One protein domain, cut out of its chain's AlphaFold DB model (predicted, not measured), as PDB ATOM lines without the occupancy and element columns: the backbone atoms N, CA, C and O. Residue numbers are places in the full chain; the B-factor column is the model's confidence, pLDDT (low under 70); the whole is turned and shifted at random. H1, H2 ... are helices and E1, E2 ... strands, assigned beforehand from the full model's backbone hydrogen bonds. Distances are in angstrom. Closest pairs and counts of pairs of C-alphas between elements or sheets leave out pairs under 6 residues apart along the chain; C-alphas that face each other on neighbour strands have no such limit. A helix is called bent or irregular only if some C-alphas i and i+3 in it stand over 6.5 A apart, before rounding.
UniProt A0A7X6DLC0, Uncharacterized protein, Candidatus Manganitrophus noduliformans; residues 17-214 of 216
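AT A GLANCE: This is residues 17 to 214 of the 216 residues of an uncharacterized protein of Candidatus Manganitrophus noduliformans (UniProt A0A7X6DLC0). A strongly twisted sheet of four strands, curled like part of a barrel, runs through the middle with helices on both faces, making three layers: long H8 and short H3 on one face, H2 and H6 on the other. H7 packs side by side with H2, and H5 crosses strands E3 and E1. The printed part has 198 residues, with nine named helices and four named strands in the order E1 H1 H2 E2 H3 H4 H5 E3 H6 H7 E4 H8 H9, a mixed class. The sheet order is E2 E3 E1 E4, all antiparallel. The whole is compact, with a radius of gyration of the C-alphas of 16.1 A and spans of 49 by 37 by 30 A.

HOW THE PARTS SIT: E1, residues 17 to 28, pairs with E3, residues 111 to 120, over residues 17 to 25, with N 21 and O 115 at 2.8 A. Staggered from this, residues 25 to 28 of E1 pair with edge strand E4, residues 159 to 162, with N 28 and O 159 at 2.8 A. Edge strand E2, residues 59 to 63, pairs with E3, with N 61 and O 116 at 2.8 A. H8, residues 168 to 188, runs along the strands over E1 and E4 at a height over the sheet of 9.2 A; its closest C-alphas to E1 are Ala 168 and Leu 21, 4.6 A. H9, residues 202 to 205, touches residues 168 to 171 of H8, closest at the C-alphas of Leu 205 and Gln 169, 5.2 A. H2, residues 45 to 56, lies over E2, slantwise to the strands at 40 degrees on the local plane. H7, residues 137 to 150, touches H2 at a shallow tilt of 19 degrees, opposite ways, closest at the C-alphas of Ala 146 and Ile 48, 5.6 A. H6, residues 121 to 130, lies over E3; H2 and H6 only just touch, with 3 pairs of C-alphas within 8 A, only at their ends, closest at the C-alphas of Leu 56 and Arg 130, 6.1 A. H5, residues 81 to 88, runs across the strands at 78 degrees to E1 on the local plane; the closest C-alphas are those of Ala 82 and Ala 18, 5.0 A. H3, residues 69 to 74, lies over E3, H4, residues 76 to 79, only grazes the sheet, and H1, residues 30 to 33, is not on it. E1, H1 H2, E2 and E3, H6 H7, E4 are split strand-helix-strand units, two strands running the same way with a third between them, each with a right-handed crossover. Every O i to N i+4 pair is within hydrogen-bond range in H2, H3 and H5, against 4 of 6 in H6, 8 of 10 in H7 and 15 of 17 in H8; H1, H4 and H9 are too short for such a pair.

IN THESE COORDINATES: E1 begins at C-alpha 17, (0.828, 11.276, -28.141), and is 35.3 A long; E3 is 28.7 A. H8 is 30.1 A long, ending at C-alpha 188, (-27.801, 36.686, -45.800), and H7 is 20.0 A. H6 and H8 are irregular: C-alphas 122 and 125 are 7.4 A apart, and 169 and 172 are 7.9 A apart.

THE WHOLE: The C-alphas of Ala 190 and Cys 214, the two farthest apart, are 49.4 A apart. The printed part has no cut; the links H1 to H2, H5 to E3 and H8 to H9 are long. The mean pLDDT of the printed part is 90.2, and residue 32 and residues 101 to 106 are under 70.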
ATOM      1  N   TYR A  17       2.156  11.798 -27.883       95.31
ATOM      2  CA  TYR A  17       0.828  11.276 -28.141       95.31
ATOM      3  C   TYR A  17       0.369  11.689 -29.531       95.31
ATOM      4  O   TYR A  17       0.635  12.803 -29.977       95.31
ATOM      5  N   ALA A  18      -0.342  10.785 -30.188       96.25
ATOM      6  CA  ALA A  18      -1.122  11.064 -31.372       96.25
ATOM      7  C   ALA A  18      -2.533  11.479 -30.941       96.25
ATOM      8  O   ALA A  18      -3.265  10.687 -30.343       96.25
ATOM      9  N   VAL A  19      -2.897  12.723 -31.228       96.50
ATOM     10  CA  VAL A  19      -4.218  13.289 -30.953       96.50
ATOM     11  C   VAL A  19      -5.003  13.334 -32.265       96.50
ATOM     12  O   VAL A  19      -4.578  14.045 -33.178       96.50
ATOM     13  N   PRO A  20      -6.107  12.578 -32.408       96.75
ATOM     14  CA  PRO A  20      -6.930  12.637 -33.605       96.75
ATOM     15  C   PRO A  20      -7.764  13.922 -33.596       96.75
ATOM     16  O   PRO A  20      -8.493  14.209 -32.645       96.75
ATOM     17  N   LEU A  21      -7.667  14.674 -34.684       96.75
ATOM     18  CA  LEU A  21      -8.371  15.929 -34.904       96.75
ATOM     19  C   LEU A  21      -9.230  15.843 -36.164       96.75
ATOM     20  O   LEU A  21      -8.993  15.015 -37.048       96.75
ATOM     21  N   VAL A  22     -10.208  16.734 -36.257       95.75
ATOM     22  CA  VAL A  22     -11.036  16.931 -37.445       95.75
ATOM     23  C   VAL A  22     -11.272  18.416 -37.686       95.75
ATOM     24  O   VAL A  22     -11.315  19.215 -36.750       95.75
ATOM     25  N   MET A  23     -11.464  18.769 -38.952       95.94
ATOM     26  CA  MET A  23     -12.150  19.994 -39.356       95.94
ATOM     27  C   MET A  23     -13.398  19.603 -40.136       95.94
ATOM     28  O   MET A  23     -13.312  18.822 -41.085       95.94
ATOM     29  N   ALA A  24     -14.550  20.133 -39.735       96.31
ATOM     30  CA  ALA A  24     -15.761  20.073 -40.542       96.31
ATOM     31  C   ALA A  24     -15.758  21.273 -41.490       96.31
ATOM     32  O   ALA A  24     -15.535  22.398 -41.044       96.31
ATOM     33  N   LEU A  25     -15.995  21.046 -42.779       95.94
ATOM     34  CA  LEU A  25     -16.079  22.103 -43.779       95.94
ATOM     35  C   LEU A  25     -17.166  21.828 -44.823       95.94
ATOM     36  O   LEU A  25     -17.554  20.685 -45.052       95.94
ATOM     37  N   THR A  26     -17.643  22.892 -45.460       94.69
ATOM     38  CA  THR A  26     -18.514  22.848 -46.638       94.69
ATOM     39  C   THR A  26     -18.132  23.974 -47.587       94.69
ATOM     40  O   THR A  26     -17.821  25.086 -47.158       94.69
ATOM     41  N   ALA A  27     -18.196  23.698 -48.885       93.31
ATOM     42  CA  ALA A  27     -18.110  24.718 -49.917       93.31
ATOM     43  C   ALA A  27     -19.516  25.136 -50.362       93.31
ATOM     44  O   ALA A  27     -20.396  24.294 -50.554       93.31
ATOM     45  N   LEU A  28     -19.722  26.438 -50.523       92.44
ATOM     46  CA  LEU A  28     -20.900  27.026 -51.143       92.44
ATOM     47  C   LEU A  28     -20.463  27.673 -52.446       92.44
ATOM     48  O   LEU A  28     -19.722  28.656 -52.419       92.44
ATOM     49  N   HIS A  29     -20.918  27.127 -53.567       89.56
ATOM     50  CA  HIS A  29     -20.606  27.703 -54.866       89.56
ATOM     51  C   HIS A  29     -21.576  28.847 -55.178       89.56
ATOM     52  O   HIS A  29     -22.649  28.934 -54.571       89.56
ATOM     53  N   GLY A  30     -21.187  29.740 -56.089       82.00
ATOM     54  CA  GLY A  30     -21.971  30.912 -56.500       82.00
ATOM     55  C   GLY A  30     -23.431  30.651 -56.956       82.00
ATOM     56  O   GLY A  30     -23.974  29.555 -56.820       82.00
ATOM     57  N   PRO A  31     -24.155  31.681 -57.433       72.00
ATOM     58  CA  PRO A  31     -25.600  31.824 -57.190       72.00
ATOM     59  C   PRO A  31     -26.419  30.660 -57.793       72.00
ATOM     60  O   PRO A  31     -26.388  30.494 -59.004       72.00
ATOM     61  N   ARG A  32     -27.202  29.836 -57.065       67.75
ATOM     62  CA  ARG A  32     -27.902  29.967 -55.760       67.75
ATOM     63  C   ARG A  32     -27.552  28.842 -54.756       67.75
ATOM     64  O   ARG A  32     -28.444  28.315 -54.094       67.75
ATOM     65  N   ARG A  33     -26.251  28.567 -54.586       70.38
ATOM     66  CA  ARG A  33     -25.649  27.649 -53.583       70.38
ATOM     67  C   ARG A  33     -25.741  26.169 -53.914       70.38
ATOM     68  O   ARG A  33     -25.919  25.329 -53.033       70.38
ATOM     69  N   GLU A  34     -25.565  25.875 -55.193       72.00
ATOM     70  CA  GLU A  34     -25.345  24.520 -55.672       72.00
ATOM     71  C   GLU A  34     -24.047  23.959 -55.064       72.00
ATOM     72  O   GLU A  34     -23.021  24.640 -54.962       72.00
ATOM     73  N   GLY A  35     -24.094  22.717 -54.593       70.75
ATOM     74  CA  GLY A  35     -22.911  22.010 -54.116       70.75
ATOM     75  C   GLY A  35     -22.292  21.196 -55.239       70.75
ATOM     76  O   GLY A  35     -22.925  20.268 -55.740       70.75
ATOM     77  N   LYS A  36     -21.056  21.533 -55.613       82.25
ATOM     78  CA  LYS A  36     -20.151  20.583 -56.260       82.25
ATOM     79  C   LYS A  36     -19.481  19.748 -55.185       82.25
ATOM     80  O   LYS A  36     -19.273  20.230 -54.065       82.25
ATOM     81  N   ASP A  37     -19.124  18.522 -55.541       84.38
ATOM     82  CA  ASP A  37     -18.217  17.772 -54.693       84.38
ATOM     83  C   ASP A  37     -16.870  18.509 -54.633       84.38
ATOM     84  O   ASP A  37     -16.335  18.954 -55.644       84.38
ATOM     85  N   PHE A  38     -16.371  18.708 -53.419       87.56
ATOM     86  CA  PHE A  38     -15.057  19.294 -53.143       87.56
ATOM     87  C   PHE A  38     -14.174  18.297 -52.384       87.56
ATOM     88  O   PHE A  38     -13.054  18.604 -51.994       87.56
ATOM     89  N   ARG A  39     -14.647  17.069 -52.153       89.12
ATOM     90  CA  ARG A  39     -13.935  16.016 -51.415       89.12
ATOM     91  C   ARG A  39     -12.902  15.306 -52.296       89.12
ATOM     92  O   ARG A  39     -12.570  14.150 -52.057       89.12
ATOM     93  N   HIS A  40     -12.406  15.990 -53.323       86.62
ATOM     94  CA  HIS A  40     -11.337  15.528 -54.197       86.62
ATOM     95  C   HIS A  40      -9.973  15.663 -53.509       86.62
ATOM     96  O   HIS A  40      -9.857  16.229 -52.420       86.62
ATOM     97  N   LEU A  41      -8.933  15.111 -54.141       89.25
ATOM     98  CA  LEU A  41      -7.563  15.233 -53.650       89.25
ATOM     99  C   LEU A  41      -7.158  16.708 -53.543       89.25
ATOM    100  O   LEU A  41      -7.277  17.470 -54.497       89.25
ATOM    101  N   LEU A  42      -6.641  17.078 -52.379       90.50
ATOM    102  CA  LEU A  42      -6.056  18.373 -52.084       90.50
ATOM    103  C   LEU A  42      -4.667  18.437 -52.713       90.50
ATOM    104  O   LEU A  42      -3.655  18.118 -52.075       90.50
ATOM    105  N   GLU A  43      -4.606  18.863 -53.972       86.44
ATOM    106  CA  GLU A  43      -3.337  19.210 -54.607       86.44
ATOM    107  C   GLU A  43      -2.646  20.302 -53.774       86.44
ATOM    108  O   GLU A  43      -3.160  21.407 -53.609       86.44
ATOM    109  N   GLY A  44      -1.498  19.972 -53.173       83.62
ATOM    110  CA  GLY A  44      -0.814  20.868 -52.236       83.62
ATOM    111  C   GLY A  44      -1.218  20.722 -50.763       83.62
ATOM    112  O   GLY A  44      -1.024  21.662 -49.991       83.62
ATOM    113  N   ALA A  45      -1.711  19.550 -50.334       90.31
ATOM    114  CA  ALA A  45      -2.014  19.247 -48.925       90.31
ATOM    115  C   ALA A  45      -0.889  19.644 -47.938       90.31
ATOM    116  O   ALA A  45      -1.170  20.037 -46.807       90.31
ATOM    117  N   ASP A  46       0.380  19.614 -48.363       90.94
ATOM    118  CA  ASP A  46       1.527  20.063 -47.562       90.94
ATOM    119  C   ASP A  46       1.454  21.543 -47.154       90.94
ATOM    120  O   ASP A  46       1.840  21.887 -46.033       90.94
ATOM    121  N   ALA A  47       0.955  22.425 -48.026       92.44
ATOM    122  CA  ALA A  47       0.810  23.848 -47.723       92.44
ATOM    123  C   ALA A  47      -0.290  24.067 -46.677       92.44
ATOM    124  O   ALA A  47      -0.058  24.727 -45.664       92.44
ATOM    125  N   ILE A  48      -1.445  23.418 -46.872       94.75
ATOM    126  CA  ILE A  48      -2.569  23.429 -45.923       94.75
ATOM    127  C   ILE A  48      -2.098  22.918 -44.557       94.75
ATOM    128  O   ILE A  48      -2.300  23.573 -43.532       94.75
ATOM    129  N   ARG A  49      -1.402  21.774 -44.544       95.50
ATOM    130  CA  ARG A  49      -0.823  21.188 -43.335       95.50
ATOM    131  C   ARG A  49       0.128  22.160 -42.652       95.50
ATOM    132  O   ARG A  49       0.008  22.353 -41.449       95.50
ATOM    133  N   SER A  50       1.042  22.782 -43.394       94.25
ATOM    134  CA  SER A  50       2.038  23.703 -42.834       94.25
ATOM    135  C   SER A  50       1.382  24.895 -42.135       94.25
ATOM    136  O   SER A  50       1.785  25.256 -41.028       94.25
ATOM    137  N   THR A  51       0.324  25.465 -42.718       93.69
ATOM    138  CA  THR A  51      -0.442  26.544 -42.078       93.69
ATOM    139  C   THR A  51      -1.107  26.084 -40.780       93.69
ATOM    140  O   THR A  51      -1.009  26.768 -39.762       93.69
ATOM    141  N   LEU A  52      -1.731  24.904 -40.779       94.44
ATOM    142  CA  LEU A  52      -2.372  24.350 -39.581       94.44
ATOM    143  C   LEU A  52      -1.350  23.963 -38.498       94.44
ATOM    144  O   LEU A  52      -1.608  24.154 -37.311       94.44
ATOM    145  N   GLN A  53      -0.163  23.484 -38.886       94.88
ATOM    146  CA  GLN A  53       0.950  23.215 -37.969       94.88
ATOM    147  C   GLN A  53       1.416  24.480 -37.250       94.88
ATOM    148  O   GLN A  53       1.671  24.436 -36.048       94.88
ATOM    149  N   LEU A  54       1.512  25.604 -37.967       92.94
ATOM    150  CA  LEU A  54       1.891  26.888 -37.377       92.94
ATOM    151  C   LEU A  54       0.850  27.377 -36.365       92.94
ATOM    152  O   LEU A  54       1.223  27.843 -35.292       92.94
ATOM    153  N   HIS A  55      -0.437  27.232 -36.683       91.69
ATOM    154  CA  HIS A  55      -1.525  27.598 -35.778       91.69
ATOM    155  C   HIS A  55      -1.515  26.746 -34.497       91.69
ATOM    156  O   HIS A  55      -1.437  27.275 -33.387       91.69
ATOM    157  N   LEU A  56      -1.492  25.419 -34.648       92.75
ATOM    158  CA  LEU A  56      -1.529  24.487 -33.517       92.75
ATOM    159  C   LEU A  56      -0.203  24.425 -32.743       92.75
ATOM    160  O   LEU A  56      -0.171  23.953 -31.610       92.75
ATOM    161  N   GLY A  57       0.903  24.869 -33.346       92.56
ATOM    162  CA  GLY A  57       2.246  24.772 -32.770       92.56
ATOM    163  C   GLY A  57       2.765  23.334 -32.652       92.56
ATOM    164  O   GLY A  57       3.669  23.074 -31.861       92.56
ATOM    165  N   GLN A  58       2.192  22.387 -33.402       93.94
ATOM    166  CA  GLN A  58       2.501  20.957 -33.301       93.94
ATOM    167  C   GLN A  58       2.792  20.338 -34.665       93.94
ATOM    168  O   GLN A  58       2.402  20.850 -35.714       93.94
ATOM    169  N   THR A  59       3.473  19.188 -34.655       95.25
ATOM    170  CA  THR A  59       3.599  18.382 -35.875       95.25
ATOM    171  C   THR A  59       2.238  17.791 -36.220       95.25
ATOM    172  O   THR A  59       1.572  17.246 -35.342       95.25
ATOM    173  N   LEU A  60       1.837  17.884 -37.484       96.00
ATOM    174  CA  LEU A  60       0.529  17.445 -37.954       96.00
ATOM    175  C   LEU A  60       0.708  16.425 -39.070       96.00
ATOM    176  O   LEU A  60       1.643  16.515 -39.862       96.00
ATOM    177  N   ILE A  61      -0.215  15.482 -39.141       96.75
ATOM    178  CA  ILE A  61      -0.424  14.615 -40.291       96.75
ATOM    179  C   ILE A  61      -1.838  14.904 -40.783       96.75
ATOM    180  O   ILE A  61      -2.771  14.877 -39.983       96.75
ATOM    181  N   LEU A  62      -1.991  15.220 -42.065       96.62
ATOM    182  CA  LEU A  62      -3.247  15.685 -42.662       96.62
ATOM    183  C   LEU A  62      -3.733  14.685 -43.711       96.62
ATOM    184  O   LEU A  62      -2.919  14.153 -44.458       96.62
ATOM    185  N   ALA A  63      -5.034  14.421 -43.793       95.81
ATOM    186  CA  ALA A  63      -5.577  13.672 -44.922       95.81
ATOM    187  C   ALA A  63      -5.416  14.419 -46.250       95.81
ATOM    188  O   ALA A  63      -5.556  15.636 -46.316       95.81
ATOM    189  N   ASP A  64      -5.159  13.675 -47.321       94.62
ATOM    190  CA  ASP A  64      -5.016  14.222 -48.672       94.62
ATOM    191  C   ASP A  64      -6.338  14.670 -49.304       94.62
ATOM    192  O   ASP A  64      -6.313  15.244 -50.383       94.62
ATOM    193  N   ARG A  65      -7.482  14.443 -48.656       94.56
ATOM    194  CA  ARG A  65      -8.789  14.976 -49.055       94.56
ATOM    195  C   ARG A  65      -9.756  15.052 -47.877       94.56
ATOM    196  O   ARG A  65      -9.615  14.286 -46.916       94.56
ATOM    197  N   PRO A  66     -10.788  15.905 -47.954       94.81
ATOM    198  CA  PRO A  66     -11.955  15.776 -47.098       94.81
ATOM    199  C   PRO A  66     -12.701  14.457 -47.380       94.81
ATOM    200  O   PRO A  66     -12.729  13.955 -48.503       94.81
ATOM    201  N   LEU A  67     -13.319  13.892 -46.350       94.44
ATOM    202  CA  LEU A  67     -14.124  12.675 -46.404       94.44
ATOM    203  C   LEU A  67     -15.600  13.011 -46.246       94.44
ATOM    204  O   LEU A  67     -15.959  13.934 -45.517       94.44
ATOM    205  N   SER A  68     -16.473  12.212 -46.848       93.12
ATOM    206  CA  SER A  68     -17.875  12.203 -46.435       93.12
ATOM    207  C   SER A  68     -18.011  11.719 -44.986       93.12
ATOM    208  O   SER A  68     -17.150  11.010 -44.451       93.12
ATOM    209  N   LEU A  69     -19.139  12.041 -44.351       93.06
ATOM    210  CA  LEU A  69     -19.428  11.564 -43.001       93.06
ATOM    211  C   LEU A  69     -19.422  10.027 -42.919       93.06
ATOM    212  O   LEU A  69     -18.852   9.456 -41.991       93.06
ATOM    213  N   ALA A  70     -20.000   9.348 -43.912       91.88
ATOM    214  CA  ALA A  70     -20.037   7.889 -43.966       91.88
ATOM    215  C   ALA A  70     -18.633   7.274 -44.131       91.88
ATOM    216  O   ALA A  70     -18.290   6.317 -43.429       91.88
ATOM    217  N   GLU A  71     -17.792   7.842 -45.002       93.12
ATOM    218  CA  GLU A  71     -16.393   7.417 -45.156       93.12
ATOM    219  C   GLU A  71     -15.619   7.591 -43.846       93.12
ATOM    220  O   GLU A  71     -14.981   6.652 -43.374       93.12
ATOM    221  N   TYR A  72     -15.725   8.753 -43.198       93.44
ATOM    222  CA  TYR A  72     -15.056   8.994 -41.921       93.44
ATOM    223  C   TYR A  72     -15.497   7.998 -40.834       93.44
ATOM    224  O   TYR A  72     -14.670   7.384 -40.151       93.44
ATOM    225  N   LEU A  73     -16.805   7.763 -40.694       91.44
ATOM    226  CA  LEU A  73     -17.345   6.856 -39.676       91.44
ATOM    227  C   LEU A  73     -17.047   5.377 -39.947       91.44
ATOM    228  O   LEU A  73     -16.938   4.594 -39.001       91.44
ATOM    229  N   SER A  74     -16.842   4.984 -41.200       89.69
ATOM    230  CA  SER A  74     -16.409   3.629 -41.571       89.69
ATOM    231  C   SER A  74     -14.886   3.463 -41.563       89.69
ATOM    232  O   SER A  74     -14.387   2.342 -41.442       89.69
ATOM    233  N   TRP A  75     -14.124   4.563 -41.588       89.38
ATOM    234  CA  TRP A  75     -12.665   4.530 -41.579       89.38
ATOM    235  C   TRP A  75     -12.132   3.956 -40.261       89.38
ATOM    236  O   TRP A  75     -12.109   4.616 -39.221       89.38
ATOM    237  N   GLY A  76     -11.716   2.689 -40.279       81.25
ATOM    238  CA  GLY A  76     -11.314   1.948 -39.077       81.25
ATOM    239  C   GLY A  76     -10.052   2.475 -38.385       81.25
ATOM    240  O   GLY A  76      -9.796   2.127 -37.235       81.25
ATOM    241  N   PHE A  77      -9.263   3.323 -39.048       81.19
ATOM    242  CA  PHE A  77      -8.042   3.877 -38.461       81.19
ATOM    243  C   PHE A  77      -8.265   5.125 -37.602       81.19
ATOM    244  O   PHE A  77      -7.364   5.481 -36.844       81.19
ATOM    245  N   LYS A  78      -9.466   5.723 -37.613       83.50
ATOM    246  CA  LYS A  78      -9.800   6.842 -36.712       83.50
ATOM    247  C   LYS A  78      -9.606   6.501 -35.230       83.50
ATOM    248  O   LYS A  78      -9.299   7.377 -34.432       83.50
ATOM    249  N   SER A  79      -9.732   5.222 -34.864       85.94
ATOM    250  CA  SER A  79      -9.545   4.730 -33.495       85.94
ATOM    251  C   SER A  79      -8.115   4.247 -33.200       85.94
ATOM    252  O   SER A  79      -7.885   3.628 -32.163       85.94
ATOM    253  N   ARG A  80      -7.161   4.445 -34.125       91.88
ATOM    254  CA  ARG A  80      -5.743   4.053 -33.985       91.88
ATOM    255  C   ARG A  80      -4.780   5.148 -34.482       91.88
ATOM    256  O   ARG A  80      -3.931   4.863 -35.341       91.88
ATOM    257  N   PRO A  81      -4.902   6.396 -33.999       93.06
ATOM    258  CA  PRO A  81      -4.084   7.511 -34.467       93.06
ATOM    259  C   PRO A  81      -2.574   7.297 -34.267       93.06
ATOM    260  O   PRO A  81      -1.801   7.720 -35.122       93.06
ATOM    261  N   ALA A  82      -2.117   6.585 -33.229       93.62
ATOM    262  CA  ALA A  82      -0.681   6.330 -33.047       93.62
ATOM    263  C   ALA A  82      -0.113   5.418 -34.142       93.62
ATOM    264  O   ALA A  82       1.005   5.621 -34.613       93.62
ATOM    265  N   ARG A  83      -0.896   4.437 -34.605       92.88
ATOM    266  CA  ARG A  83      -0.481   3.561 -35.709       92.88
ATOM    267  C   ARG A  83      -0.363   4.330 -37.023       92.88
ATOM    268  O   ARG A  83       0.582   4.103 -37.769       92.88
ATOM    269  N   LEU A  84      -1.312   5.219 -37.306       92.06
ATOM    270  CA  LEU A  84      -1.234   6.096 -38.474       92.06
ATOM    271  C   LEU A  84      -0.035   7.042 -38.369       92.06
ATOM    272  O   LEU A  84       0.700   7.203 -39.338       92.06
ATOM    273  N   ALA A  85       0.212   7.595 -37.181       92.62
ATOM    274  CA  ALA A  85       1.381   8.420 -36.932       92.62
ATOM    275  C   ALA A  85       2.694   7.692 -37.225       92.62
ATOM    276  O   ALA A  85       3.559   8.249 -37.888       92.62
ATOM    277  N   GLU A  86       2.828   6.437 -36.795       91.56
ATOM    278  CA  GLU A  86       4.006   5.615 -37.092       91.56
ATOM    279  C   GLU A  86       4.207   5.380 -38.596       91.56
ATOM    280  O   GLU A  86       5.342   5.321 -39.062       91.56
ATOM    281  N   MET A  87       3.119   5.237 -39.357       91.50
ATOM    282  CA  MET A  87       3.182   4.969 -40.795       91.50
ATOM    283  C   MET A  87       3.462   6.227 -41.623       91.50
ATOM    284  O   MET A  87       4.141   6.143 -42.644       91.50
ATOM    285  N   PHE A  88       2.945   7.380 -41.193       92.81
ATOM    286  CA  PHE A  88       2.863   8.584 -42.023       92.81
ATOM    287  C   PHE A  88       3.543   9.813 -41.412       92.81
ATOM    288  O   PHE A  88       3.428  10.898 -41.966       92.81
ATOM    289  N   SER A  89       4.297   9.691 -40.312       88.25
ATOM    290  CA  SER A  89       5.010  10.839 -39.726       88.25
ATOM    291  C   SER A  89       5.999  11.495 -40.689       88.25
ATOM    292  O   SER A  89       6.240  12.692 -40.587       88.25
ATOM    293  N   ASN A  90       6.585  10.715 -41.602       87.38
ATOM    294  CA  ASN A  90       7.596  11.210 -42.536       87.38
ATOM    295  C   ASN A  90       6.976  11.921 -43.742       87.38
ATOM    296  O   ASN A  90       7.523  12.921 -44.191       87.38
ATOM    297  N   SER A  91       5.853  11.414 -44.266       89.88
ATOM    298  CA  SER A  91       5.116  12.091 -45.340       89.88
ATOM    299  C   SER A  91       4.306  13.267 -44.803       89.88
ATOM    300  O   SER A  91       4.080  14.234 -45.519       89.88
ATOM    301  N   GLY A  92       3.821  13.148 -43.562       93.00
ATOM    302  CA  GLY A  92       2.857  14.036 -42.922       93.00
ATOM    303  C   GLY A  92       1.517  14.128 -43.668       93.00
ATOM    304  O   GLY A  92       0.739  15.041 -43.404       93.00
ATOM    305  N   VAL A  93       1.252  13.212 -44.602       93.56
ATOM    306  CA  VAL A  93       0.007  13.130 -45.375       93.56
ATOM    307  C   VAL A  93      -0.559  11.716 -45.257       93.56
ATOM    308  O   VAL A  93       0.183  10.741 -45.414       93.56
ATOM    309  N   LEU A  94      -1.857  11.616 -44.957       92.88
ATOM    310  CA  LEU A  94      -2.621  10.372 -44.910       92.88
ATOM    311  C   LEU A  94      -3.321  10.170 -46.258       92.88
ATOM    312  O   LEU A  94      -4.242  10.928 -46.561       92.88
ATOM    313  N   PRO A  95      -2.923   9.166 -47.055       91.94
ATOM    314  CA  PRO A  95      -3.590   8.884 -48.311       91.94
ATOM    315  C   PRO A  95      -4.950   8.231 -48.054       91.94
ATOM    316  O   PRO A  95      -5.018   7.139 -47.480       91.94
ATOM    317  N   MET A  96      -6.027   8.880 -48.490       91.12
ATOM    318  CA  MET A  96      -7.398   8.382 -48.322       91.12
ATOM    319  C   MET A  96      -7.939   7.685 -49.577       91.12
ATOM    320  O   MET A  96      -9.023   7.100 -49.537       91.12
ATOM    321  N   GLY A  97      -7.179   7.708 -50.675       84.31
ATOM    322  CA  GLY A  97      -7.602   7.178 -51.971       84.31
ATOM    323  C   GLY A  97      -8.616   8.091 -52.659       84.31
ATOM    324  O   GLY A  97      -8.931   9.170 -52.164       84.31
ATOM    325  N   LEU A  98      -9.129   7.668 -53.812       81.38
ATOM    326  CA  LEU A  98     -10.136   8.440 -54.540       81.38
ATOM    327  C   LEU A  98     -11.448   8.497 -53.748       81.38
ATOM    328  O   LEU A  98     -11.792   7.553 -53.032       81.38
ATOM    329  N   ALA A  99     -12.156   9.620 -53.854       79.44
ATOM    330  CA  ALA A  99     -13.523   9.707 -53.364       79.44
ATOM    331  C   ALA A  99     -14.401   8.726 -54.150       79.44
ATOM    332  O   ALA A  99     -14.198   8.539 -55.350       79.44
ATOM    333  N   ALA A 100     -15.352   8.085 -53.473       71.50
ATOM    334  CA  ALA A 100     -16.409   7.383 -54.184       71.50
ATOM    335  C   ALA A 100     -17.252   8.416 -54.945       71.50
ATOM    336  O   ALA A 100     -17.652   9.420 -54.347       71.50
ATOM    337  N   ASP A 101     -17.516   8.159 -56.228       62.78
ATOM    338  CA  ASP A 101     -18.406   8.995 -57.031       62.78
ATOM    339  C   ASP A 101     -19.752   9.122 -56.306       62.78
ATOM    340  O   ASP A 101     -20.380   8.124 -55.938       62.78
ATOM    341  N   ASN A 102     -20.163  10.357 -56.034       60.22
ATOM    342  CA  ASN A 102     -21.463  10.656 -55.454       60.22
ATOM    343  C   ASN A 102     -22.204  11.602 -56.392       60.22
ATOM    344  O   ASN A 102     -21.848  12.771 -56.498       60.22
ATOM    345  N   ASP A 103     -23.297  11.113 -56.973       51.94
ATOM    346  CA  ASP A 103     -24.168  11.850 -57.902       51.94
ATOM    347  C   ASP A 103     -25.076  12.892 -57.209       51.94
ATOM    348  O   ASP A 103     -26.100  13.310 -57.750       51.94
ATOM    349  N   LEU A 104     -24.754  13.312 -55.979       58.22
ATOM    350  CA  LEU A 104     -25.525  14.325 -55.248       58.22
ATOM    351  C   LEU A 104     -25.064  15.724 -55.655       58.22
ATOM    352  O   LEU A 104     -24.449  16.453 -54.872       58.22
ATOM    353  N   GLU A 105     -25.360  16.077 -56.902       63.03
ATOM    354  CA  GLU A 105     -25.181  17.428 -57.418       63.03
ATOM    355  C   GLU A 105     -26.244  18.370 -56.830       63.03
ATOM    356  O   GLU A 105     -27.425  18.032 -56.719       63.03
ATOM    357  N   GLY A 106     -25.829  19.581 -56.449       69.88
ATOM    358  CA  GLY A 106     -26.748  20.697 -56.208       69.88
ATOM    359  C   GLY A 106     -27.063  21.033 -54.747       69.88
ATOM    360  O   GLY A 106     -27.536  22.136 -54.496       69.88
ATOM    361  N   ALA A 107     -26.731  20.186 -53.767       80.31
ATOM    362  CA  ALA A 107     -26.847  20.522 -52.339       80.31
ATOM    363  C   ALA A 107     -25.463  20.688 -51.682       80.31
ATOM    364  O   ALA A 107     -24.551  19.939 -52.036       80.31
ATOM    365  N   PRO A 108     -25.284  21.611 -50.712       88.69
ATOM    366  CA  PRO A 108     -24.046  21.706 -49.941       88.69
ATOM    367  C   PRO A 108     -23.666  20.353 -49.338       88.69
ATOM    368  O   PRO A 108     -24.520  19.636 -48.817       88.69
ATOM    369  N   GLN A 109     -22.383  20.010 -49.402       90.81
ATOM    370  CA  GLN A 109     -21.881  18.725 -48.929       90.81
ATOM    371  C   GLN A 109     -21.012  18.912 -47.685       90.81
ATOM    372  O   GLN A 109     -20.200  19.828 -47.605       90.81
ATOM    373  N   LEU A 110     -21.152  18.012 -46.711       93.62
ATOM    374  CA  LEU A 110     -20.267  17.983 -45.552       93.62
ATOM    375  C   LEU A 110     -18.971  17.244 -45.903       93.62
ATOM    376  O   LEU A 110     -18.999  16.072 -46.294       93.62
ATOM    377  N   GLY A 111     -17.845  17.922 -45.703       95.19
ATOM    378  CA  GLY A 111     -16.504  17.356 -45.744       95.19
ATOM    379  C   GLY A 111     -15.893  17.320 -44.346       95.19
ATOM    380  O   GLY A 111     -15.871  18.323 -43.638       95.19
ATOM    381  N   ILE A 112     -15.374  16.162 -43.952       96.31
ATOM    382  CA  ILE A 112     -14.594  15.975 -42.730       96.31
ATOM    383  C   ILE A 112     -13.140  15.839 -43.138       96.31
ATOM    384  O   ILE A 112     -12.809  14.888 -43.833       96.31
ATOM    385  N   LEU A 113     -12.274  16.752 -42.714       96.44
ATOM    386  CA  LEU A 113     -10.836  16.684 -42.958       96.44
ATOM    387  C   LEU A 113     -10.132  16.117 -41.714       96.44
ATOM    388  O   LEU A 113      -9.975  16.840 -40.726       96.44
ATOM    389  N   PRO A 114      -9.744  14.826 -41.710       96.50
ATOM    390  CA  PRO A 114      -9.101  14.202 -40.566       96.50
ATOM    391  C   PRO A 114      -7.634  14.594 -40.468       96.50
ATOM    392  O   PRO A 114      -6.925  14.744 -41.467       96.50
ATOM    393  N   MET A 115      -7.164  14.685 -39.234       96.56
ATOM    394  CA  MET A 115      -5.795  15.047 -38.906       96.56
ATOM    395  C   MET A 115      -5.310  14.287 -37.679       96.56
ATOM    396  O   MET A 115      -6.095  13.791 -36.871       96.56
ATOM    397  N   ILE A 116      -3.993  14.230 -37.511       97.06
ATOM    398  CA  ILE A 116      -3.351  13.713 -36.306       97.06
ATOM    399  C   ILE A 116      -2.277  14.700 -35.877       97.06
ATOM    400  O   ILE A 116      -1.301  14.901 -36.598       97.06
ATOM    401  N   ALA A 117      -2.436  15.290 -34.697       96.81
ATOM    402  CA  ALA A 117      -1.386  16.083 -34.073       96.81
ATOM    403  C   ALA A 117      -0.467  15.181 -33.241       96.81
ATOM    404  O   ALA A 117      -0.931  14.312 -32.501       96.81
ATOM    405  N   LEU A 118       0.842  15.388 -33.355       95.94
ATOM    406  CA  LEU A 118       1.850  14.726 -32.532       95.94
ATOM    407  C   LEU A 118       2.297  15.690 -31.446       95.94
ATOM    408  O   LEU A 118       3.046  16.628 -31.712       95.94
ATOM    409  N   VAL A 119       1.832  15.435 -30.228       95.38
ATOM    410  CA  VAL A 119       1.962  16.359 -29.100       95.38
ATOM    411  C   VAL A 119       2.787  15.707 -28.003       95.38
ATOM    412  O   VAL A 119       2.553  14.557 -27.627       95.38
ATOM    413  N   GLN A 120       3.784  16.422 -27.491       93.81
ATOM    414  CA  GLN A 120       4.527  15.962 -26.319       93.81
ATOM    415  C   GLN A 120       3.684  16.147 -25.057       93.81
ATOM    416  O   GLN A 120       2.975  17.137 -24.946       93.81
ATOM    417  N   ASP A 121       3.811  15.239 -24.089       91.75
ATOM    418  CA  ASP A 121       3.076  15.267 -22.814       91.75
ATOM    419  C   ASP A 121       3.114  16.650 -22.143       91.75
ATOM    420  O   ASP A 121       2.081  17.191 -21.773       91.75
ATOM    421  N   ARG A 122       4.301  17.268 -22.103       91.94
ATOM    422  CA  ARG A 122       4.530  18.605 -21.531       91.94
ATOM    423  C   ARG A 122       3.849  19.771 -22.258       91.94
ATOM    424  O   ARG A 122       3.882  20.873 -21.740       91.94
ATOM    425  N   ALA A 123       3.363  19.555 -23.476       92.75
ATOM    426  CA  ALA A 123       2.761  20.578 -24.331       92.75
ATOM    427  C   ALA A 123       1.262  20.324 -24.558       92.75
ATOM    428  O   ALA A 123       0.658  20.973 -25.405       92.75
ATOM    429  N   LEU A 124       0.676  19.341 -23.862       91.81
ATOM    430  CA  LEU A 124      -0.731  18.980 -24.027       91.81
ATOM    431  C   LEU A 124      -1.680  20.076 -23.548       91.81
ATOM    432  O   LEU A 124      -2.701  20.276 -24.198       91.81
ATOM    433  N   ASP A 125      -1.341  20.762 -22.457       90.44
ATOM    434  CA  ASP A 125      -2.178  21.824 -21.895       90.44
ATOM    435  C   ASP A 125      -2.215  23.024 -22.856       90.44
ATOM    436  O   ASP A 125      -3.281  23.341 -23.380       90.44
ATOM    437  N   ASP A 126      -1.049  23.567 -23.236       90.75
ATOM    438  CA  ASP A 126      -0.923  24.632 -24.250       90.75
ATOM    439  C   ASP A 126      -1.599  24.263 -25.584       90.75
ATOM    440  O   ASP A 126      -2.197  25.099 -26.261       90.75
ATOM    441  N   PHE A 127      -1.481  23.001 -26.005       93.00
ATOM    442  CA  PHE A 127      -2.133  22.515 -27.217       93.00
ATOM    443  C   PHE A 127      -3.658  22.472 -27.069       93.00
ATOM    444  O   PHE A 127      -4.362  22.793 -28.021       93.00
ATOM    445  N   SER A 128      -4.170  22.094 -25.897       90.38
ATOM    446  CA  SER A 128      -5.607  22.074 -25.626       90.38
ATOM    447  C   SER A 128      -6.217  23.470 -25.595       90.38
ATOM    448  O   SER A 128      -7.370  23.604 -25.989       90.38
ATOM    449  N   GLU A 129      -5.475  24.485 -25.152       87.69
ATOM    450  CA  GLU A 129      -5.925  25.884 -25.182       87.69
ATOM    451  C   GLU A 129      -6.050  26.404 -26.617       87.69
ATOM    452  O   GLU A 129      -7.023  27.072 -26.947       87.69
ATOM    453  N   ARG A 130      -5.113  26.018 -27.490       87.00
ATOM    454  CA  ARG A 130      -5.120  26.380 -28.918       87.00
ATOM    455  C   ARG A 130      -6.183  25.647 -29.732       87.00
ATOM    456  O   ARG A 130      -6.524  26.070 -30.834       87.00
ATOM    457  N   LEU A 131      -6.669  24.506 -29.245       85.06
ATOM    458  CA  LEU A 131      -7.725  23.765 -29.923       85.06
ATOM    459  C   LEU A 131      -9.025  24.565 -29.871       85.06
ATOM    460  O   LEU A 131      -9.487  24.949 -28.802       85.06
ATOM    461  N   SER A 132      -9.685  24.707 -31.018       70.81
ATOM    462  CA  SER A 132     -10.911  25.508 -31.187       70.81
ATOM    463  C   SER A 132     -10.712  27.028 -31.171       70.81
ATOM    464  O   SER A 132     -11.700  27.748 -31.314       70.81
ATOM    465  N   GLU A 133      -9.476  27.528 -31.061       85.94
ATOM    466  CA  GLU A 133      -9.196  28.924 -31.396       85.94
ATOM    467  C   GLU A 133      -9.427  29.146 -32.894       85.94
ATOM    468  O   GLU A 133      -9.124  28.293 -33.734       85.94
ATOM    469  N   GLU A 134      -9.958  30.313 -33.250       87.88
ATOM    470  CA  GLU A 134      -9.998  30.703 -34.651       87.88
ATOM    471  C   GLU A 134      -8.575  30.870 -35.194       87.88
ATOM    472  O   GLU A 134      -7.642  31.283 -34.496       87.88
ATOM    473  N   LEU A 135      -8.403  30.576 -36.483       88.56
ATOM    474  CA  LEU A 135      -7.169  30.928 -37.172       88.56
ATOM    475  C   LEU A 135      -6.973  32.444 -37.067       88.56
ATOM    476  O   LEU A 135      -7.869  33.213 -37.420       88.56
ATOM    477  N   SER A 136      -5.779  32.874 -36.646       89.75
ATOM    478  CA  SER A 136      -5.396  34.288 -36.709       89.75
ATOM    479  C   SER A 136      -5.639  34.834 -38.115       89.75
ATOM    480  O   SER A 136      -5.585  34.079 -39.081       89.75
ATOM    481  N   GLU A 137      -5.862  36.138 -38.273       90.31
ATOM    482  CA  GLU A 137      -6.181  36.710 -39.588       90.31
ATOM    483  C   GLU A 137      -5.169  36.304 -40.675       90.31
ATOM    484  O   GLU A 137      -5.551  35.847 -41.753       90.31
ATOM    485  N   VAL A 138      -3.873  36.369 -40.354       90.81
ATOM    486  CA  VAL A 138      -2.788  35.931 -41.243       90.81
ATOM    487  C   VAL A 138      -2.873  34.427 -41.527       90.81
ATOM    488  O   VAL A 138      -2.735  34.008 -42.676       90.81
ATOM    489  N   GLY A 139      -3.128  33.611 -40.500       90.75
ATOM    490  CA  GLY A 139      -3.301  32.165 -40.642       90.75
ATOM    491  C   GLY A 139      -4.516  31.799 -41.494       90.75
ATOM    492  O   GLY A 139      -4.424  30.922 -42.349       90.75
ATOM    493  N   ARG A 140      -5.629  32.518 -41.329       92.25
ATOM    494  CA  ARG A 140      -6.863  32.361 -42.099       92.25
ATOM    495  C   ARG A 140      -6.629  32.670 -43.570       92.25
ATOM    496  O   ARG A 140      -7.021  31.873 -44.415       92.25
ATOM    497  N   VAL A 141      -5.967  33.786 -43.883       92.50
ATOM    498  CA  VAL A 141      -5.631  34.155 -45.267       92.50
ATOM    499  C   VAL A 141      -4.684  33.128 -45.890       92.50
ATOM    500  O   VAL A 141      -4.924  32.676 -47.006       92.50
ATOM    501  N   ALA A 142      -3.644  32.703 -45.165       93.19
ATOM    502  CA  ALA A 142      -2.724  31.673 -45.645       93.19
ATOM    503  C   ALA A 142      -3.439  30.339 -45.909       93.19
ATOM    504  O   ALA A 142      -3.211  29.709 -46.939       93.19
ATOM    505  N   PHE A 143      -4.336  29.933 -45.006       93.88
ATOM    506  CA  PHE A 143      -5.135  28.720 -45.151       93.88
ATOM    507  C   PHE A 143      -6.060  28.820 -46.362       93.88
ATOM    508  O   PHE A 143      -6.047  27.924 -47.196       93.88
ATOM    509  N   GLN A 144      -6.800  29.926 -46.504       93.06
ATOM    510  CA  GLN A 144      -7.695  30.164 -47.639       93.06
ATOM    511  C   GLN A 144      -6.939  30.142 -48.974       93.06
ATOM    512  O   GLN A 144      -7.371  29.458 -49.897       93.06
ATOM    513  N   ASN A 145      -5.774  30.787 -49.055       92.38
ATOM    514  CA  ASN A 145      -4.938  30.782 -50.258       92.38
ATOM    515  C   ASN A 145      -4.420  29.386 -50.634       92.38
ATOM    516  O   ASN A 145      -4.200  29.123 -51.813       92.38
ATOM    517  N   ALA A 146      -4.217  28.501 -49.655       93.31
ATOM    518  CA  ALA A 146      -3.809  27.123 -49.906       93.31
ATOM    519  C   ALA A 146      -5.001  26.223 -50.272       93.31
ATOM    520  O   ALA A 146      -4.911  25.425 -51.199       93.31
ATOM    521  N   ILE A 147      -6.122  26.347 -49.554       93.19
ATOM    522  CA  ILE A 147      -7.243  25.410 -49.668       93.19
ATOM    523  C   ILE A 147      -8.196  25.737 -50.820       93.19
ATOM    524  O   ILE A 147      -8.736  24.819 -51.421       93.19
ATOM    525  N   TYR A 148      -8.399  27.011 -51.166       92.75
ATOM    526  CA  TYR A 148      -9.290  27.389 -52.269       92.75
ATOM    527  C   TYR A 148      -8.885  26.746 -53.602       92.75
ATOM    528  O   TYR A 148      -9.718  26.043 -54.173       92.75
ATOM    529  N   PRO A 149      -7.638  26.902 -54.093       90.81
ATOM    530  CA  PRO A 149      -7.235  26.261 -55.342       90.81
ATOM    531  C   PRO A 149      -7.254  24.733 -55.233       90.81
ATOM    532  O   PRO A 149      -7.700  24.076 -56.169       90.81
ATOM    533  N   ALA A 150      -6.858  24.172 -54.083       89.94
ATOM    534  CA  ALA A 150      -6.883  22.728 -53.841       89.94
ATOM    535  C   ALA A 150      -8.301  22.131 -53.895       89.94
ATOM    536  O   ALA A 150      -8.463  20.951 -54.188       89.94
ATOM    537  N   LEU A 151      -9.323  22.945 -53.620       89.75
ATOM    538  CA  LEU A 151     -10.737  22.582 -53.697       89.75
ATOM    539  C   LEU A 151     -11.421  23.062 -54.988       89.75
ATOM    540  O   LEU A 151     -12.630  22.899 -55.127       89.75
ATOM    541  N   GLY A 152     -10.683  23.678 -55.919       88.62
ATOM    542  CA  GLY A 152     -11.254  24.251 -57.142       88.62
ATOM    543  C   GLY A 152     -12.214  25.425 -56.901       88.62
ATOM    544  O   GLY A 152     -13.061  25.700 -57.749       88.62
ATOM    545  N   LEU A 153     -12.099  26.106 -55.757       91.12
ATOM    546  CA  LEU A 153     -12.954  27.226 -55.364       91.12
ATOM    547  C   LEU A 153     -12.416  28.549 -55.903       91.12
ATOM    548  O   LEU A 153     -11.215  28.824 -55.844       91.12
ATOM    549  N   ILE A 154     -13.321  29.407 -56.359       90.62
ATOM    550  CA  ILE A 154     -13.010  30.732 -56.891       90.62
ATOM    551  C   ILE A 154     -13.145  31.774 -55.765       90.62
ATOM    552  O   ILE A 154     -14.259  32.034 -55.300       90.62
ATOM    553  N   PRO A 155     -12.047  32.423 -55.323       87.88
ATOM    554  CA  PRO A 155     -12.111  33.458 -54.293       87.88
ATOM    555  C   PRO A 155     -13.069  34.597 -54.663       87.88
ATOM    556  O   PRO A 155     -13.040  35.115 -55.776       87.88
ATOM    557  N   GLY A 156     -13.917  34.999 -53.712       85.81
ATOM    558  CA  GLY A 156     -14.910  36.063 -53.897       85.81
ATOM    559  C   GLY A 156     -16.186  35.641 -54.633       85.81
ATOM    560  O   GLY A 156     -17.153  36.399 -54.621       85.81
ATOM    561  N   TYR A 157     -16.213  34.445 -55.227       89.00
ATOM    562  CA  TYR A 157     -17.401  33.867 -55.861       89.00
ATOM    563  C   TYR A 157     -17.941  32.675 -55.065       89.00
ATOM    564  O   TYR A 157     -19.140  32.607 -54.796       89.00
ATOM    565  N   ASP A 158     -17.043  31.791 -54.630       91.75
ATOM    566  CA  ASP A 158     -17.348  30.658 -53.765       91.75
ATOM    567  C   ASP A 158     -16.967  30.967 -52.310       91.75
ATOM    568  O   ASP A 158     -16.016  31.705 -52.012       91.75
ATOM    569  N   LEU A 159     -17.709  30.369 -51.381       91.62
ATOM    570  CA  LEU A 159     -17.512  30.531 -49.948       91.62
ATOM    571  C   LEU A 159     -17.172  29.189 -49.306       91.62
ATOM    572  O   LEU A 159     -17.982  28.265 -49.303       91.62
ATOM    573  N   LEU A 160     -15.984  29.104 -48.709       93.62
ATOM    574  CA  LEU A 160     -15.620  27.998 -47.836       93.62
ATOM    575  C   LEU A 160     -16.032  28.327 -46.400       93.62
ATOM    576  O   LEU A 160     -15.518  29.276 -45.805       93.62
ATOM    577  N   LEU A 161     -16.910  27.507 -45.835       94.75
ATOM    578  CA  LEU A 161     -17.252  27.526 -44.418       94.75
ATOM    579  C   LEU A 161     -16.570  26.351 -43.728       94.75
ATOM    580  O   LEU A 161     -16.548  25.244 -44.267       94.75
ATOM    581  N   TYR A 162     -16.015  26.574 -42.543       94.88
ATOM    582  CA  TYR A 162     -15.363  25.525 -41.771       94.88
ATOM    583  C   TYR A 162     -15.369  25.842 -40.279       94.88
ATOM    584  O   TYR A 162     -15.372  27.005 -39.881       94.88
ATOM    585  N   ALA A 163     -15.320  24.793 -39.467       93.94
ATOM    586  CA  ALA A 163     -14.948  24.888 -38.064       93.94
ATOM    587  C   ALA A 163     -13.417  24.734 -37.922       93.94
ATOM    588  O   ALA A 163     -12.824  23.934 -38.662       93.94
ATOM    589  N   PRO A 164     -12.760  25.459 -36.995       92.19
ATOM    590  CA  PRO A 164     -11.346  25.254 -36.682       92.19
ATOM    591  C   PRO A 164     -11.023  23.800 -36.284       92.19
ATOM    592  O   PRO A 164     -11.931  23.028 -35.951       92.19
ATOM    593  N   PRO A 165      -9.734  23.400 -36.292       94.12
ATOM    594  CA  PRO A 165      -9.329  22.083 -35.813       94.12
ATOM    595  C   PRO A 165      -9.854  21.806 -34.402       94.12
ATOM    596  O   PRO A 165      -9.608  22.568 -33.467       94.12
ATOM    597  N   SER A 166     -10.540  20.677 -34.248       93.94
ATOM    598  CA  SER A 166     -11.113  20.237 -32.975       93.94
ATOM    599  C   SER A 166     -10.816  18.755 -32.728       93.94
ATOM    600  O   SER A 166     -10.519  18.017 -33.678       93.94
ATOM    601  N   PRO A 167     -10.863  18.283 -31.468       94.62
ATOM    602  CA  PRO A 167     -10.769  16.860 -31.168       94.62
ATOM    603  C   PRO A 167     -11.792  16.054 -31.967       94.62
ATOM    604  O   PRO A 167     -12.963  16.414 -32.030       94.62
ATOM    605  N   ALA A 168     -11.377  14.915 -32.516       94.94
ATOM    606  CA  ALA A 168     -12.244  14.068 -33.334       94.94
ATOM    607  C   ALA A 168     -13.519  13.576 -32.610       94.94
ATOM    608  O   ALA A 168     -14.559  13.404 -33.242       94.94
ATOM    609  N   GLN A 169     -13.470  13.396 -31.283       93.06
ATOM    610  CA  GLN A 169     -14.665  13.103 -30.477       93.06
ATOM    611  C   GLN A 169     -15.679  14.263 -30.461       93.06
ATOM    612  O   GLN A 169     -16.871  14.027 -30.294       93.06
ATOM    613  N   GLY A 170     -15.221  15.502 -30.657       91.69
ATOM    614  CA  GLY A 170     -16.032  16.719 -30.700       91.69
ATOM    615  C   GLY A 170     -16.631  17.028 -32.074       91.69
ATOM    616  O   GLY A 170     -17.086  18.147 -32.291       91.69
ATOM    617  N   LEU A 171     -16.647  16.069 -33.007       94.94
ATOM    618  CA  LEU A 171     -17.105  16.300 -34.380       94.94
ATOM    619  C   LEU A 171     -18.538  16.862 -34.460       94.94
ATOM    620  O   LEU A 171     -18.793  17.725 -35.294       94.94
ATOM    621  N   ASN A 172     -19.455  16.446 -33.577       95.81
ATOM    622  CA  ASN A 172     -20.802  17.031 -33.531       95.81
ATOM    623  C   ASN A 172     -20.767  18.539 -33.241       95.81
ATOM    624  O   ASN A 172     -21.439  19.290 -33.934       95.81
ATOM    625  N   HIS A 173     -19.923  18.999 -32.313       94.00
ATOM    626  CA  HIS A 173     -19.779  20.432 -32.039       94.00
ATOM    627  C   HIS A 173     -19.237  21.202 -33.250       94.00
ATOM    628  O   HIS A 173     -19.705  22.301 -33.539       94.00
ATOM    629  N   ALA A 174     -18.291  20.618 -33.991       94.81
ATOM    630  CA  ALA A 174     -17.788  21.213 -35.227       94.81
ATOM    631  C   ALA A 174     -18.873  21.285 -36.320       94.81
ATOM    632  O   ALA A 174     -18.963  22.283 -37.031       94.81
ATOM    633  N   ILE A 175     -19.716  20.251 -36.435       96.88
ATOM    634  CA  ILE A 175     -20.859  20.230 -37.361       96.88
ATOM    635  C   ILE A 175     -21.915  21.264 -36.951       96.88
ATOM    636  O   ILE A 175     -22.430  21.965 -37.816       96.88
ATOM    637  N   ASP A 176     -22.207  21.410 -35.661       96.00
ATOM    638  CA  ASP A 176     -23.174  22.390 -35.157       96.00
ATOM    639  C   ASP A 176     -22.710  23.830 -35.417       96.00
ATOM    640  O   ASP A 176     -23.487  24.651 -35.910       96.00
ATOM    641  N   ALA A 177     -21.428  24.124 -35.165       94.50
ATOM    642  CA  ALA A 177     -20.828  25.414 -35.500       94.50
ATOM    643  C   ALA A 177     -20.908  25.692 -37.011       94.50
ATOM    644  O   ALA A 177     -21.315  26.777 -37.429       94.50
ATOM    645  N   LEU A 178     -20.604  24.685 -37.835       95.69
ATOM    646  CA  LEU A 178     -20.708  24.794 -39.287       95.69
ATOM    647  C   LEU A 178     -22.155  25.013 -39.749       95.69
ATOM    648  O   LEU A 178     -22.388  25.828 -40.638       95.69
ATOM    649  N   ASN A 179     -23.126  24.324 -39.146       96.56
ATOM    650  CA  ASN A 179     -24.551  24.480 -39.430       96.56
ATOM    651  C   ASN A 179     -25.043  25.897 -39.109       96.56
ATOM    652  O   ASN A 179     -25.843  26.440 -39.871       96.56
ATOM    653  N   ALA A 180     -24.555  26.504 -38.022       95.69
ATOM    654  CA  ALA A 180     -24.854  27.896 -37.694       95.69
ATOM    655  C   ALA A 180     -24.323  28.843 -38.782       95.69
ATOM    656  O   ALA A 180     -25.103  29.584 -39.376       95.69
ATOM    657  N   SER A 181     -23.039  28.732 -39.148       95.12
ATOM    658  CA  SER A 181     -22.453  29.546 -40.226       95.12
ATOM    659  C   SER A 181     -23.132  29.321 -41.579       95.12
ATOM    660  O   SER A 181     -23.304  30.252 -42.367       95.12
ATOM    661  N   LEU A 182     -23.529  28.079 -41.865       94.44
ATOM    662  CA  LEU A 182     -24.244  27.710 -43.078       94.44
ATOM    663  C   LEU A 182     -25.605  28.408 -43.128       94.44
ATOM    664  O   LEU A 182     -25.921  29.059 -44.125       94.44
ATOM    665  N   LYS A 183     -26.387  28.308 -42.052       95.25
ATOM    666  CA  LYS A 183     -27.692  28.958 -41.932       95.25
ATOM    667  C   LYS A 183     -27.572  30.474 -42.095       95.25
ATOM    668  O   LYS A 183     -28.262  31.025 -42.952       95.25
ATOM    669  N   ASP A 184     -26.649  31.108 -41.374       95.44
ATOM    670  CA  ASP A 184     -26.405  32.555 -41.450       95.44
ATOM    671  C   ASP A 184     -26.066  32.987 -42.876       95.44
ATOM    672  O   ASP A 184     -26.612  33.964 -43.393       95.44
ATOM    673  N   ALA A 185     -25.215  32.218 -43.561       93.38
ATOM    674  CA  ALA A 185     -24.919  32.485 -44.952       93.38
ATOM    675  C   ALA A 185     -26.214  32.440 -45.784       93.38
ATOM    676  O   ALA A 185     -26.435  33.347 -46.584       93.38
ATOM    677  N   PHE A 186     -27.047  31.397 -45.658       92.62
ATOM    678  CA  PHE A 186     -28.246  31.218 -46.503       92.62
ATOM    679  C   PHE A 186     -29.262  32.342 -46.283       92.62
ATOM    680  O   PHE A 186     -29.801  32.875 -47.256       92.62
ATOM    681  N   GLU A 187     -29.426  32.765 -45.031       93.50
ATOM    682  CA  GLU A 187     -30.243  33.916 -44.655       93.50
ATOM    683  C   GLU A 187     -29.721  35.218 -45.278       93.50
ATOM    684  O   GLU A 187     -30.492  35.936 -45.916       93.50
ATOM    685  N   GLN A 188     -28.412  35.489 -45.199       92.06
ATOM    686  CA  GLN A 188     -27.801  36.686 -45.800       92.06
ATOM    687  C   GLN A 188     -27.969  36.752 -47.324       92.06
ATOM    688  O   GLN A 188     -28.079  37.839 -47.887       92.06
ATOM    689  N   ALA A 189     -28.007  35.604 -48.003       89.81
ATOM    690  CA  ALA A 189     -28.237  35.544 -49.445       89.81
ATOM    691  C   ALA A 189     -29.723  35.517 -49.842       89.81
ATOM    692  O   ALA A 189     -30.013  35.451 -51.035       89.81
ATOM    693  N   ALA A 190     -30.650  35.550 -48.877       91.06
ATOM    694  CA  ALA A 190     -32.091  35.434 -49.103       91.06
ATOM    695  C   ALA A 190     -32.489  34.183 -49.923       91.06
ATOM    696  O   ALA A 190     -33.382  34.236 -50.772       91.06
ATOM    697  N   VAL A 191     -31.822  33.047 -49.676       88.88
ATOM    698  CA  VAL A 191     -32.100  31.748 -50.322       88.88
ATOM    699  C   VAL A 191     -32.635  30.762 -49.274       88.88
ATOM    700  O   VAL A 191     -32.136  30.768 -48.147       88.88
ATOM    701  N   PRO A 192     -33.613  29.889 -49.602       90.44
ATOM    702  CA  PRO A 192     -34.085  28.865 -48.673       90.44
ATOM    703  C   PRO A 192     -32.946  27.988 -48.148       90.44
ATOM    704  O   PRO A 192     -32.151  27.458 -48.924       90.44
ATOM    705  N   PHE A 193     -32.884  27.819 -46.828       91.19
ATOM    706  CA  PHE A 193     -31.917  26.934 -46.187       91.19
ATOM    707  C   PHE A 193     -32.286  25.462 -46.469       91.19
ATOM    708  O   PHE A 193     -33.396  25.057 -46.120       91.19
ATOM    709  N   PRO A 194     -31.392  24.649 -47.069       88.56
ATOM    710  CA  PRO A 194     -31.688  23.258 -47.439       88.56
ATOM    711  C   PRO A 194     -31.818  22.312 -46.236       88.56
ATOM    712  O   PRO A 194     -32.212  21.161 -46.403       88.56
ATOM    713  N   GLY A 195     -31.505  22.791 -45.031       91.50
ATOM    714  CA  GLY A 195     -31.490  22.010 -43.804       91.50
ATOM    715  C   GLY A 195     -30.068  21.791 -43.279       91.50
ATOM    716  O   GLY A 195     -29.094  21.975 -44.012       91.50
ATOM    717  N   PRO A 196     -29.935  21.447 -41.988       94.56
ATOM    718  CA  PRO A 196     -28.638  21.214 -41.368       94.56
ATOM    719  C   PRO A 196     -28.036  19.883 -41.819       94.56
ATOM    720  O   PRO A 196     -28.748  18.931 -42.150       94.56
ATOM    721  N   PHE A 197     -26.712  19.786 -41.744       94.88
ATOM    722  CA  PHE A 197     -26.031  18.501 -41.794       94.88
ATOM    723  C   PHE A 197     -26.428  17.623 -40.598       94.88
ATOM    724  O   PHE A 197     -26.686  18.149 -39.510       94.88
ATOM    725  N   PRO A 198     -26.474  16.289 -40.778       92.81
ATOM    726  CA  PRO A 198     -26.919  15.377 -39.735       92.81
ATOM    727  C   PRO A 198     -25.927  15.316 -38.570       92.81
ATOM    728  O   PRO A 198     -24.711  15.340 -38.768       92.81
ATOM    729  N   SER A 199     -26.461  15.153 -37.360       91.44
ATOM    730  CA  SER A 199     -25.670  14.811 -36.182       91.44
ATOM    731  C   SER A 199     -25.338  13.319 -36.151       91.44
ATOM    732  O   SER A 199     -26.033  12.470 -36.718       91.44
ATOM    733  N   ILE A 200     -24.240  12.992 -35.481       93.19
ATOM    734  CA  ILE A 200     -23.719  11.634 -35.362       93.19
ATOM    735  C   ILE A 200     -24.121  11.069 -33.994       93.19
ATOM    736  O   ILE A 200     -23.989  11.775 -32.991       93.19
ATOM    737  N   PRO A 201     -24.538   9.793 -33.894       91.38
ATOM    738  CA  PRO A 201     -24.729   9.147 -32.599       91.38
ATOM    739  C   PRO A 201     -23.445   9.191 -31.760       91.38
ATOM    740  O   PRO A 201     -22.379   8.796 -32.238       91.38
ATOM    741  N   GLU A 202     -23.539   9.597 -30.492       88.12
ATOM    742  CA  GLU A 202     -22.379   9.696 -29.586       88.12
ATOM    743  C   GLU A 202     -21.585   8.384 -29.497       88.12
ATOM    744  O   GLU A 202     -20.356   8.390 -29.436       88.12
ATOM    745  N   SER A 203     -22.274   7.243 -29.581       89.56
ATOM    746  CA  SER A 203     -21.664   5.910 -29.577       89.56
ATOM    747  C   SER A 203     -20.680   5.679 -30.730       89.56
ATOM    748  O   SER A 203     -19.709   4.939 -30.563       89.56
ATOM    749  N   ALA A 204     -20.881   6.326 -31.882       88.44
ATOM    750  CA  ALA A 204     -19.970   6.224 -33.018       88.44
ATOM    751  C   ALA A 204     -18.663   7.000 -32.776       88.44
ATOM    752  O   ALA A 204     -17.590   6.549 -33.187       88.44
ATOM    753  N   LEU A 205     -18.737   8.129 -32.061       90.88
ATOM    754  CA  LEU A 205     -17.589   8.984 -31.739       90.88
ATOM    755  C   LEU A 205     -16.835   8.512 -30.487       90.88
ATOM    756  O   LEU A 205     -15.616   8.648 -30.423       90.88
ATOM    757  N   ALA A 206     -17.523   7.876 -29.535       87.44
ATOM    758  CA  ALA A 206     -16.947   7.386 -28.277       87.44
ATOM    759  C   ALA A 206     -15.786   6.388 -28.469       87.44
ATOM    760  O   ALA A 206     -14.930   6.244 -27.598       87.44
ATOM    761  N   SER A 207     -15.737   5.707 -29.619       86.69
ATOM    762  CA  SER A 207     -14.663   4.773 -29.982       86.69
ATOM    763  C   SER A 207     -13.343   5.449 -30.386       86.69
ATOM    764  O   SER A 207     -12.307   4.786 -30.469       86.69
ATOM    765  N   ILE A 208     -13.366   6.756 -30.659       92.88
ATOM    766  CA  ILE A 208     -12.195   7.532 -31.064       92.88
ATOM    767  C   ILE A 208     -11.455   7.957 -29.795       92.88
ATOM    768  O   ILE A 208     -12.076   8.572 -28.940       92.88
ATOM    769  N   PRO A 209     -10.160   7.664 -29.609       92.94
ATOM    770  CA  PRO A 209      -9.448   8.088 -28.405       92.94
ATOM    771  C   PRO A 209      -9.200   9.604 -28.408       92.94
ATOM    772  O   PRO A 209      -8.911  10.175 -29.452       92.94
ATOM    773  N   LEU A 210      -9.211  10.253 -27.238       93.00
ATOM    774  CA  LEU A 210      -8.772  11.655 -27.113       93.00
ATOM    775  C   LEU A 210      -7.288  11.828 -27.457       93.00
ATOM    776  O   LEU A 210      -6.888  12.824 -28.043       93.00
ATOM    777  N   LYS A 211      -6.461  10.852 -27.077       93.88
ATOM    778  CA  LYS A 211      -5.043  10.762 -27.429       93.88
ATOM    779  C   LYS A 211      -4.577   9.316 -27.305       93.88
ATOM    780  O   LYS A 211      -5.053   8.587 -26.435       93.88
ATOM    781  N   GLU A 212      -3.625   8.903 -28.132       94.00
ATOM    782  CA  GLU A 212      -3.004   7.576 -28.074       94.00
ATOM    783  C   GLU A 212      -1.479   7.725 -27.950       94.00
ATOM    784  O   GLU A 212      -0.884   8.487 -28.710       94.00
ATOM    785  N   PRO A 213      -0.810   7.046 -27.002       92.62
ATOM    786  CA  PRO A 213       0.639   7.151 -26.873       92.62
ATOM    787  C   PRO A 213       1.347   6.525 -28.081       92.62
ATOM    788  O   PRO A 213       1.094   5.373 -28.434       92.62
ATOM    789  N   CYS A 214       2.292   7.252 -28.674       90.00
ATOM    790  CA  CYS A 214       3.121   6.733 -29.755       90.00
ATOM    791  C   CYS A 214       4.169   5.756 -29.209       90.00
ATOM    792  O   CYS A 214       4.818   6.020 -28.190       90.00
TER     793      CYS A 214